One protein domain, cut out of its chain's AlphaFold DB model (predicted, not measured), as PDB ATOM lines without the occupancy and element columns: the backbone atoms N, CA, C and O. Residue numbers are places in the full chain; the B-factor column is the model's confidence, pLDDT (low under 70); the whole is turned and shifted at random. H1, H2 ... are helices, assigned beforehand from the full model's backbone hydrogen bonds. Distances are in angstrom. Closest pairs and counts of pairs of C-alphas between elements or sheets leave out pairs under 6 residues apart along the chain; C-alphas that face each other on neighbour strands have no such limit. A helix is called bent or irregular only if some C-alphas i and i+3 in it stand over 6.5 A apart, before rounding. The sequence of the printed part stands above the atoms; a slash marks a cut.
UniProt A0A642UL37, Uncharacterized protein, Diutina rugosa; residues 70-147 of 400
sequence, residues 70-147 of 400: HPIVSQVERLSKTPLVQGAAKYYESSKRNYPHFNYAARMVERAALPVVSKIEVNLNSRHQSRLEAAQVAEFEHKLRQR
ATOM      1  N   HIS A  70     541.460 457.855 296.983       84.06
ATOM      2  CA  HIS A  70     542.199 458.979 296.408       84.06
ATOM      3  C   HIS A  70     541.236 460.105 295.976       84.06
ATOM      4  O   HIS A  70     540.222 459.819 295.334       84.06
ATOM      5  N   PRO A  71     541.534 461.395 296.244       86.75
ATOM      6  CA  PRO A  71     540.577 462.490 296.046       86.75
ATOM      7  C   PRO A  71     540.026 462.595 294.615       86.75
ATOM      8  O   PRO A  71     538.842 462.866 294.444       86.75
ATOM      9  N   ILE A  72     540.839 462.301 293.591       88.31
ATOM     10  CA  ILE A  72     540.375 462.239 292.190       88.31
ATOM     11  C   ILE A  72     539.332 461.128 291.985       88.31
ATOM     12  O   ILE A  72     538.338 461.356 291.303       88.31
ATOM     13  N   VAL A  73     539.513 459.950 292.593       88.62
ATOM     14  CA  VAL A  73     538.561 458.832 292.478       88.62
ATOM     15  C   VAL A  73     537.244 459.212 293.162       88.62
ATOM     16  O   VAL A  73     536.192 459.105 292.541       88.62
ATOM     17  N   SER A  74     537.291 459.789 294.371       88.31
ATOM     18  CA  SER A  74     536.090 460.309 295.055       88.31
ATOM     19  C   SER A  74     535.399 461.449 294.283       88.31
ATOM     20  O   SER A  74     534.173 461.571 294.308       88.31
ATOM     21  N   GLN A  75     536.151 462.280 293.553       90.12
ATOM     22  CA  GLN A  75     535.578 463.303 292.675       90.12
ATOM     23  C   GLN A  75     534.884 462.682 291.453       90.12
ATOM     24  O   GLN A  75     533.768 463.085 291.131       90.12
ATOM     25  N   VAL A  76     535.487 461.678 290.809       89.50
ATOM     26  CA  VAL A  76     534.870 460.934 289.694       89.50
ATOM     27  C   VAL A  76     533.620 460.178 290.159       89.50
ATOM     28  O   VAL A  76     532.586 460.250 289.499       89.50
ATOM     29  N   GLU A  77     533.661 459.547 291.334       89.31
ATOM     30  CA  GLU A  77     532.522 458.866 291.968       89.31
ATOM     31  C   GLU A  77     531.382 459.834 292.350       89.31
ATOM     32  O   GLU A  77     530.210 459.458 292.393       89.31
ATOM     33  N   ARG A  78     531.701 461.107 292.612       92.62
ATOM     34  CA  ARG A  78     530.708 462.171 292.827       92.62
ATOM     35  C   ARG A  78     530.111 462.664 291.511       92.62
ATOM     36  O   ARG A  78     528.912 462.922 291.452       92.62
ATOM     37  N   LEU A  79     530.926 462.771 290.461       89.69
ATOM     38  CA  LEU A  79     530.487 463.186 289.127       89.69
ATOM     39  C   LEU A  79     529.617 462.118 288.447       89.69
ATOM     40  O   LEU A  79     528.616 462.471 287.825       89.69
ATOM     41  N   SER A  80     529.915 460.826 288.622       90.81
ATOM     42  CA  SER A  80     529.096 459.726 288.079       90.81
ATOM     43  C   SER A  80     527.690 459.648 288.687       90.81
ATOM     44  O   SER A  80     526.767 459.151 288.043       90.81
ATOM     45  N   LYS A  81     527.503 460.198 289.896       92.56
ATOM     46  CA  LYS A  81     526.207 460.326 290.586       92.56
ATOM     47  C   LYS A  81     525.411 461.575 290.178       92.56
ATOM     48  O   LYS A  81     524.315 461.779 290.694       92.56
ATOM     49  N   THR A  82     525.923 462.417 289.277       95.12
ATOM     50  CA  THR A  82     525.157 463.564 288.754       95.12
ATOM     51  C   THR A  82     524.067 463.100 287.778       95.12
ATOM     52  O   THR A  82     524.292 462.145 287.029       95.12
ATOM     53  N   PRO A  83     522.897 463.767 287.723       91.50
ATOM     54  CA  PRO A  83     521.794 463.343 286.858       91.50
ATOM     55  C   PRO A  83     522.160 463.375 285.367       91.50
ATOM     56  O   PRO A  83     521.697 462.521 284.619       91.50
ATOM     57  N   LEU A  84     523.043 464.288 284.944       93.94
ATOM     58  CA  LEU A  84     523.546 464.362 283.569       93.94
ATOM     59  C   LEU A  84     524.350 463.109 283.184       93.94
ATOM     60  O   LEU A  84     524.065 462.479 282.165       93.94
ATOM     61  N   VAL A  85     525.322 462.706 284.013       93.81
ATOM     62  CA  VAL A  85     526.140 461.509 283.747       93.81
ATOM     63  C   VAL A  85     525.310 460.235 283.902       93.81
ATOM     64  O   VAL A  85     525.450 459.310 283.103       93.81
ATOM     65  N   GLN A  86     524.386 460.191 284.866       94.00
ATOM     66  CA  GLN A  86     523.481 459.056 285.030       94.00
ATOM     67  C   GLN A  86     522.472 458.937 283.871       94.00
ATOM     68  O   GLN A  86     522.129 457.823 283.474       94.00
ATOM     69  N   GLY A  87     522.021 460.057 283.297       95.06
ATOM     70  CA  GLY A  87     521.205 460.099 282.080       95.06
ATOM     71  C   GLY A  87     521.971 459.577 280.864       95.06
ATOM     72  O   GLY A  87     521.506 458.651 280.202       95.06
ATOM     73  N   ALA A  88     523.189 460.077 280.635       95.00
ATOM     74  CA  ALA A  88     524.062 459.594 279.564       95.00
ATOM     75  C   ALA A  88     524.381 458.090 279.696       95.00
ATOM     76  O   ALA A  88     524.327 457.356 278.709       95.00
ATOM     77  N   ALA A  89     524.636 457.599 280.914       93.69
ATOM     78  CA  ALA A  89     524.859 456.176 281.178       93.69
ATOM     79  C   ALA A  89     523.611 455.315 280.896       93.69
ATOM     80  O   ALA A  89     523.730 454.235 280.315       93.69
ATOM     81  N   LYS A  90     522.407 455.797 281.246       95.25
ATOM     82  CA  LYS A  90     521.139 455.136 280.881       95.25
ATOM     83  C   LYS A  90     520.945 455.094 279.363       95.25
ATOM     84  O   LYS A  90     520.610 454.032 278.846       95.25
ATOM     85  N   TYR A  91     521.204 456.199 278.663       95.38
ATOM     86  CA  TYR A  91     521.086 456.286 277.202       95.38
ATOM     87  C   TYR A  91     522.083 455.363 276.478       95.38
ATOM     88  O   TYR A  91     521.740 454.704 275.495       95.38
ATOM     89  N   TYR A  92     523.306 455.246 277.000       95.06
ATOM     90  CA  TYR A  92     524.316 454.299 276.522       95.06
ATOM     91  C   TYR A  92     523.853 452.840 276.689       95.06
ATOM     92  O   TYR A  92     523.933 452.046 275.750       95.06
ATOM     93  N   GLU A  93     523.292 452.494 277.851       94.88
ATOM     94  CA  GLU A  93     522.744 451.160 278.124       94.88
ATOM     95  C   GLU A  93     521.493 450.821 277.297       94.88
ATOM     96  O   GLU A  93     521.372 449.687 276.830       94.88
ATOM     97  N   SER A  94     520.580 451.770 277.058       95.31
ATOM     98  CA  SER A  94     519.454 451.554 276.136       95.31
ATOM     99  C   SER A  94     519.937 451.405 274.694       95.31
ATOM    100  O   SER A  94     519.492 450.498 273.994       95.31
ATOM    101  N   SER A  95     520.918 452.202 274.268       94.75
ATOM    102  CA  SER A  95     521.515 452.097 272.929       94.75
ATOM    103  C   SER A  95     522.187 450.739 272.709       94.75
ATOM    104  O   SER A  95     521.999 450.116 271.663       94.75
ATOM    105  N   LYS A  96     522.888 450.207 273.723       96.25
ATOM    106  CA  LYS A  96     523.451 448.842 273.710       96.25
ATOM    107  C   LYS A  96     522.388 447.745 273.619       96.25
ATOM    108  O   LYS A  96     522.691 446.670 273.108       96.25
ATOM    109  N   ARG A  97     521.171 447.966 274.122       94.62
ATOM    110  CA  ARG A  97     520.073 446.981 274.054       94.62
ATOM    111  C   ARG A  97     519.332 447.043 272.724       94.62
ATOM    112  O   ARG A  97     518.984 445.998 272.187       94.62
ATOM    113  N   ASN A  98     519.143 448.248 272.190       95.62
ATOM    114  CA  ASN A  98     518.299 448.488 271.022       95.62
ATOM    115  C   ASN A  98     519.056 448.348 269.688       95.62
ATOM    116  O   ASN A  98     518.449 447.969 268.690       95.62
ATOM    117  N   TYR A  99     520.371 448.613 269.652       95.69
ATOM    118  CA  TYR A  99     521.153 448.653 268.407       95.69
ATOM    119  C   TYR A  99     522.311 447.630 268.398       95.69
ATOM    120  O   TYR A  99     523.338 447.850 269.048       95.69
ATOM    121  N   PRO A 100     522.220 446.530 267.617       93.50
ATOM    122  CA  PRO A 100     523.245 445.476 267.589       93.50
ATOM    123  C   PRO A 100     524.649 445.953 267.185       93.50
ATOM    124  O   PRO A 100     525.637 445.559 267.805       93.50
ATOM    125  N   HIS A 101     524.756 446.843 266.192       91.56
ATOM    126  CA  HIS A 101     526.045 447.403 265.762       91.56
ATOM    127  C   HIS A 101     526.686 448.284 266.848       91.56
ATOM    128  O   HIS A 101     527.899 448.224 267.056       91.56
ATOM    129  N   PHE A 102     525.872 449.037 267.597       94.62
ATOM    130  CA  PHE A 102     526.340 449.821 268.740       94.62
ATOM    131  C   PHE A 102     526.805 448.915 269.887       94.62
ATOM    132  O   PHE A 102     527.862 449.161 270.455       94.62
ATOM    133  N   ASN A 103     526.080 447.828 270.181       95.06
ATOM    134  CA  ASN A 103     526.485 446.823 271.175       95.06
ATOM    135  C   ASN A 103     527.865 446.221 270.857       95.06
ATOM    136  O   ASN A 103     528.718 446.129 271.741       95.06
ATOM    137  N   TYR A 104     528.109 445.866 269.591       95.19
ATOM    138  CA  TYR A 104     529.401 445.346 269.136       95.19
ATOM    139  C   TYR A 104     530.541 446.359 269.351       95.19
ATOM    140  O   TYR A 104     531.538 446.034 269.999       95.19
ATOM    141  N   ALA A 105     530.370 447.599 268.880       93.62
ATOM    142  CA  ALA A 105     531.367 448.659 269.050       93.62
ATOM    143  C   ALA A 105     531.605 449.004 270.534       93.62
ATOM    144  O   ALA A 105     532.752 449.089 270.978       93.62
ATOM    145  N   ALA A 106     530.531 449.120 271.322       94.19
ATOM    146  CA  ALA A 106     530.586 449.345 272.765       94.19
ATOM    147  C   ALA A 106     531.412 448.261 273.468       94.19
ATOM    148  O   ALA A 106     532.344 448.589 274.197       94.19
ATOM    149  N   ARG A 107     531.158 446.977 273.182       92.94
ATOM    150  CA  ARG A 107     531.907 445.856 273.773       92.94
ATOM    151  C   ARG A 107     533.398 445.867 273.434       92.94
ATOM    152  O   ARG A 107     534.200 445.470 274.281       92.94
ATOM    153  N   MET A 108     533.788 446.319 272.240       92.31
ATOM    154  CA  MET A 108     535.207 446.493 271.898       92.31
ATOM    155  C   MET A 108     535.860 447.580 272.764       92.31
ATOM    156  O   MET A 108     536.926 447.347 273.336       92.31
ATOM    157  N   VAL A 109     535.201 448.733 272.910       94.31
ATOM    158  CA  VAL A 109     535.694 449.856 273.727       94.31
ATOM    159  C   VAL A 109     535.728 449.489 275.214       94.31
ATOM    160  O   VAL A 109     536.744 449.703 275.868       94.31
ATOM    161  N   GLU A 110     534.673 448.867 275.746       93.81
ATOM    162  CA  GLU A 110     534.598 448.394 277.135       93.81
ATOM    163  C   GLU A 110     535.727 447.412 277.466       93.81
ATOM    164  O   GLU A 110     536.413 447.571 278.477       93.81
ATOM    165  N   ARG A 111     535.974 446.430 276.588       93.25
ATOM    166  CA  ARG A 111     537.036 445.428 276.773       93.25
ATOM    167  C   ARG A 111     538.438 446.047 276.798       93.25
ATOM    168  O   ARG A 111     539.307 445.513 277.483       93.25
ATOM    169  N   ALA A 112     538.655 447.153 276.085       91.44
ATOM    170  CA  ALA A 112     539.915 447.895 276.104       91.44
ATOM    171  C   ALA A 112     540.026 448.857 277.304       91.44
ATOM    172  O   ALA A 112     541.087 448.955 277.919       91.44
ATOM    173  N   ALA A 113     538.944 449.558 277.656       90.94
ATOM    174  CA  ALA A 113     538.963 450.644 278.635       90.94
ATOM    175  C   ALA A 113     538.834 450.176 280.095       90.94
ATOM    176  O   ALA A 113     539.544 450.691 280.961       90.94
ATOM    177  N   LEU A 114     537.968 449.197 280.388       89.12
ATOM    178  CA  LEU A 114     537.684 448.767 281.768       89.12
ATOM    179  C   LEU A 114     538.938 448.302 282.544       89.12
ATOM    180  O   LEU A 114     539.103 448.739 283.687       89.12
ATOM    181  N   PRO A 115     539.870 447.506 281.966       89.88
ATOM    182  CA  PRO A 115     541.093 447.112 282.669       89.88
ATOM    183  C   PRO A 115     542.012 448.300 282.977       89.88
ATOM    184  O   PRO A 115     542.684 448.313 284.008       89.88
ATOM    185  N   VAL A 116     542.039 449.311 282.101       90.44
ATOM    186  CA  VAL A 116     542.870 450.512 282.263       90.44
ATOM    187  C   VAL A 116     542.314 451.399 283.376       90.44
ATOM    188  O   VAL A 116     543.066 451.785 284.270       90.44
ATOM    189  N   VAL A 117     541.003 451.661 283.377       88.44
ATOM    190  CA  VAL A 117     540.338 452.470 284.414       88.44
ATOM    191  C   VAL A 117     540.485 451.820 285.793       88.44
ATOM    192  O   VAL A 117     540.942 452.482 286.725       88.44
ATOM    193  N   SER A 118     540.211 450.517 285.908       88.75
ATOM    194  CA  SER A 118     540.371 449.778 287.170       88.75
ATOM    195  C   SER A 118     541.823 449.795 287.675       88.75
ATOM    196  O   SER A 118     542.072 450.042 288.857       88.75
ATOM    197  N   LYS A 119     542.811 449.623 286.784       89.88
ATOM    198  CA  LYS A 119     544.236 449.691 287.150       89.88
ATOM    199  C   LYS A 119     544.666 451.093 287.603       89.88
ATOM    200  O   LYS A 119     545.495 451.198 288.507       89.88
ATOM    201  N   ILE A 120     544.111 452.152 287.008       88.19
ATOM    202  CA  ILE A 120     544.348 453.543 287.426       88.19
ATOM    203  C   ILE A 120     543.748 453.795 288.813       88.19
ATOM    204  O   ILE A 120     544.446 454.316 289.679       88.19
ATOM    205  N   GLU A 121     542.498 453.392 289.049       87.06
ATOM    206  CA  GLU A 121     541.825 453.544 290.345       87.06
ATOM    207  C   GLU A 121     542.595 452.848 291.476       87.06
ATOM    208  O   GLU A 121     542.937 453.486 292.476       87.06
ATOM    209  N   VAL A 122     542.946 451.570 291.290       87.19
ATOM    210  CA  VAL A 122     543.740 450.810 292.268       87.19
ATOM    211  C   VAL A 122     545.094 451.480 292.507       87.19
ATOM    212  O   VAL A 122     545.476 451.679 293.658       87.19
ATOM    213  N   ASN A 123     545.807 451.899 291.454       88.75
ATOM    214  CA  ASN A 123     547.116 452.538 291.613       88.75
ATOM    215  C   ASN A 123     547.039 453.887 292.349       88.75
ATOM    216  O   ASN A 123     547.871 454.147 293.220       88.75
ATOM    217  N   LEU A 124     546.036 454.719 292.046       86.44
ATOM    218  CA  LEU A 124     545.801 455.989 292.738       86.44
ATOM    219  C   LEU A 124     545.470 455.770 294.217       86.44
ATOM    220  O   LEU A 124     546.038 456.455 295.070       86.44
ATOM    221  N   ASN A 125     544.609 454.798 294.533       89.25
ATOM    222  CA  ASN A 125     544.238 454.467 295.909       89.25
ATOM    223  C   ASN A 125     545.436 453.912 296.701       89.25
ATOM    224  O   ASN A 125     545.746 454.441 297.769       89.25
ATOM    225  N   SER A 126     546.188 452.946 296.157       87.38
ATOM    226  CA  SER A 126     547.413 452.431 296.796       87.38
ATOM    227  C   SER A 126     548.468 453.524 297.008       87.38
ATOM    228  O   SER A 126     549.088 453.591 298.070       87.38
ATOM    229  N   ARG A 127     548.651 454.425 296.029       83.38
ATOM    230  CA  ARG A 127     549.575 455.565 296.140       83.38
ATOM    231  C   ARG A 127     549.105 456.598 297.169       83.38
ATOM    232  O   ARG A 127     549.946 457.234 297.804       83.38
ATOM    233  N   HIS A 128     547.793 456.770 297.355       86.94
ATOM    234  CA  HIS A 128     547.257 457.629 298.411       86.94
ATOM    235  C   HIS A 128     547.521 457.033 299.790       86.94
ATOM    236  O   HIS A 128     548.124 457.700 300.630       86.94
ATOM    237  N   GLN A 129     547.127 455.772 299.987       87.31
ATOM    238  CA  GLN A 129     547.249 455.067 301.259       87.31
ATOM    239  C   GLN A 129     548.712 455.004 301.727       87.31
ATOM    240  O   GLN A 129     549.009 455.468 302.825       87.31
ATOM    241  N   SER A 130     549.642 454.598 300.857       84.44
ATOM    242  CA  SER A 130     551.080 454.575 301.174       84.44
ATOM    243  C   SER A 130     551.625 455.955 301.589       84.44
ATOM    244  O   SER A 130     552.447 456.053 302.501       84.44
ATOM    245  N   ARG A 131     551.136 457.049 300.984       86.06
ATOM    246  CA  ARG A 131     551.523 458.419 301.366       86.06
ATOM    247  C   ARG A 131     550.943 458.841 302.723       86.06
ATOM    248  O   ARG A 131     551.602 459.583 303.448       86.06
ATOM    249  N   LEU A 132     549.733 458.395 303.059       86.50
ATOM    250  CA  LEU A 132     549.085 458.656 304.351       86.50
ATOM    251  C   LEU A 132     549.740 457.859 305.488       86.50
ATOM    252  O   LEU A 132     549.894 458.379 306.591       86.50
ATOM    253  N   GLU A 133     550.149 456.622 305.219       85.25
ATOM    254  CA  GLU A 133     550.890 455.768 306.152       85.25
ATOM    255  C   GLU A 133     552.290 456.343 306.417       85.25
ATOM    256  O   GLU A 133     552.652 456.565 307.573       85.25
ATOM    257  N   ALA A 134     553.032 456.717 305.368       85.44
ATOM    258  CA  ALA A 134     554.334 457.376 305.505       85.44
ATOM    259  C   ALA A 134     554.257 458.708 306.281       85.44
ATOM    260  O   ALA A 134     555.138 459.006 307.088       85.44
ATOM    261  N   ALA A 135     553.193 459.497 306.086       85.88
ATOM    262  CA  ALA A 135     552.977 460.733 306.839       85.88
ATOM    263  C   ALA A 135     552.722 460.477 308.338       85.88
ATOM    264  O   ALA A 135     553.266 461.194 309.176       85.88
ATOM    265  N   GLN A 136     551.949 459.441 308.681       86.06
ATOM    266  CA  GLN A 136     551.699 459.052 310.076       86.06
ATOM    267  C   GLN A 136     552.966 458.534 310.770       86.06
ATOM    268  O   GLN A 136     553.221 458.902 311.917       86.06
ATOM    269  N   VAL A 137     553.788 457.739 310.073       85.50
ATOM    270  CA  VAL A 137     555.093 457.283 310.589       85.50
ATOM    271  C   VAL A 137     556.011 458.478 310.860       85.50
ATOM    272  O   VAL A 137     556.522 458.606 311.972       85.50
ATOM    273  N   ALA A 138     556.143 459.411 309.911       82.88
ATOM    274  CA  ALA A 138     556.960 460.612 310.091       82.88
ATOM    275  C   ALA A 138     556.468 461.510 311.248       82.88
ATOM    276  O   ALA A 138     557.276 462.061 311.999       82.88
ATOM    277  N   GLU A 139     555.150 461.641 311.444       83.06
ATOM    278  CA  GLU A 139     554.590 462.380 312.584       83.06
ATOM    279  C   GLU A 139     554.881 461.679 313.928       83.06
ATOM    280  O   GLU A 139     555.144 462.342 314.935       83.06
ATOM    281  N   PHE A 140     554.872 460.343 313.952       81.25
ATOM    282  CA  PHE A 140     555.189 459.543 315.136       81.25
ATOM    283  C   PHE A 140     556.682 459.608 315.502       81.25
ATOM    284  O   PHE A 140     557.014 459.879 316.658       81.25
ATOM    285  N   GLU A 141     557.586 459.470 314.527       77.50
ATOM    286  CA  GLU A 141     559.033 459.654 314.727       77.50
ATOM    287  C   GLU A 141     559.374 461.067 315.220       77.50
ATOM    288  O   GLU A 141     560.193 461.241 316.128       77.50
ATOM    289  N   HIS A 142     558.714 462.090 314.672       75.81
ATOM    290  CA  HIS A 142     558.894 463.473 315.111       75.81
ATOM    291  C   HIS A 142     558.434 463.687 316.565       75.81
ATOM    292  O   HIS A 142     559.094 464.411 317.310       75.81
ATOM    293  N   LYS A 143     557.356 463.018 317.005       79.31
ATOM    294  CA  LYS A 143     556.899 463.037 318.409       79.31
ATOM    295  C   LYS A 143     557.836 462.278 319.352       79.31
ATOM    296  O   LYS A 143     558.036 462.734 320.475       79.31
ATOM    297  N   LEU A 144     558.433 461.167 318.910       71.31
ATOM    298  CA  LEU A 144     559.468 460.455 319.672       71.31
ATOM    299  C   LEU A 144     560.704 461.341 319.878       71.31
ATOM    300  O   LEU A 144     561.111 461.569 321.016       71.31
ATOM    301  N   ARG A 145     561.224 461.954 318.806       67.19
ATOM    302  CA  ARG A 145     562.387 462.863 318.863       67.19
ATOM    303  C   ARG A 145     562.198 464.105 319.745       67.19
ATOM    304  O   ARG A 145     563.189 464.730 320.106       67.19
ATOM    305  N   GLN A 146     560.964 464.473 320.094       61.16
ATOM    306  CA  GLN A 146     560.678 465.567 321.033       61.16
ATOM    307  C   GLN A 146     560.633 465.130 322.507       61.16
ATOM    308  O   GLN A 146     560.516 465.992 323.378       61.16
ATOM    309  N   ARG A 147     560.698 463.826 322.811       57.41
ATOM    310  CA  ARG A 147     560.505 463.308 324.175       57.41
ATOM    311  C   ARG A 147     561.803 463.093 324.957       57.41
ATOM    312  O   ARG A 147     561.794 463.268 326.170       57.41
TER     313      ARG A 147
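What this domain is: This is residues 70 to 147 of the 400 residues of an uncharacterized protein of Diutina rugosa (UniProt A0A642UL37). A long, gently bent helix, H3, makes one side of an open, flat frame; H2 meets its first end at a corner, and H1 folds back toward H3 to meet it around residues 121 to 125, so that the frame's middle is empty. Beyond this frame residues 130 to 147, of which 130 to 145 belong to H3, stick out as a long arm. The printed part has 78 residues with three named helices, H1, H2 and H3 in that order, and no named strand; the class is all helix. The whole is extended, with a radius of gyration of the C-alphas of 20.4 A and spans of 70 by 26 by 10 A.

How they stand to each other: Start at H1, residues 71 to 79, and go on over a tight link of three residues to H2, residues 83 to 98. These two are close but not clearly touching; their closest C-alphas, those of Leu 79 and Val 85, are 7.1 A apart. They run the same way at a steep tilt of 69 degrees, only just short of about perpendicular. After one more residue, a tight link, comes H3, residues 100 to 145, assigned as one helix by its hydrogen bonds but bent: C-alphas 112 and 115 are 6.7 A apart. Its arms, H3a at residues 100 to 112 and H3b at residues 115 to 145, stand at a shallow tilt of 31 degrees. H2 and H3a touch only at the corner by their link, with residues 95 to 97 of H2 and 102 to 106 of H3a; the closest C-alphas, of Lys 96 and Asn 103, are 4.4 A apart. They run opposite ways at a steep tilt of 59 degrees. Look next at residues 121 to 125, the part of H3b that only just touches H1, with 3 pairs of C-alphas within 8 A; the closest, of Val 73 and Glu 121, are 6.6 A apart. H1 and H3b run opposite ways at a steep tilt of 44 degrees. H1 is apart from H3a, and H2 is apart from H3b. In H1, H2, H3a and H3b every backbone O i to N i+4 pair is within hydrogen-bond range.

Where its parts are: Find C-alpha 71 at (540.577, 462.490, 296.046); from there H1 runs 12.3 A to C-alpha 79. H2 runs 22.0 A from C-alpha 83 to C-alpha 98 at (518.299, 448.488, 271.022). H3a covers 18.9 A from Pro 100 to Ala 112, and H3b 44.9 A from Pro 115 to C-alpha 145 at (562.387, 462.863, 318.863).

The domain as a whole: The two C-alphas farthest apart, of Pro 100 and Arg 147, are 70.1 A apart. The printed part has no cut, and both links are tight. The mean pLDDT of the printed part is 88.6; look for values under 70 at residues 145 to 147.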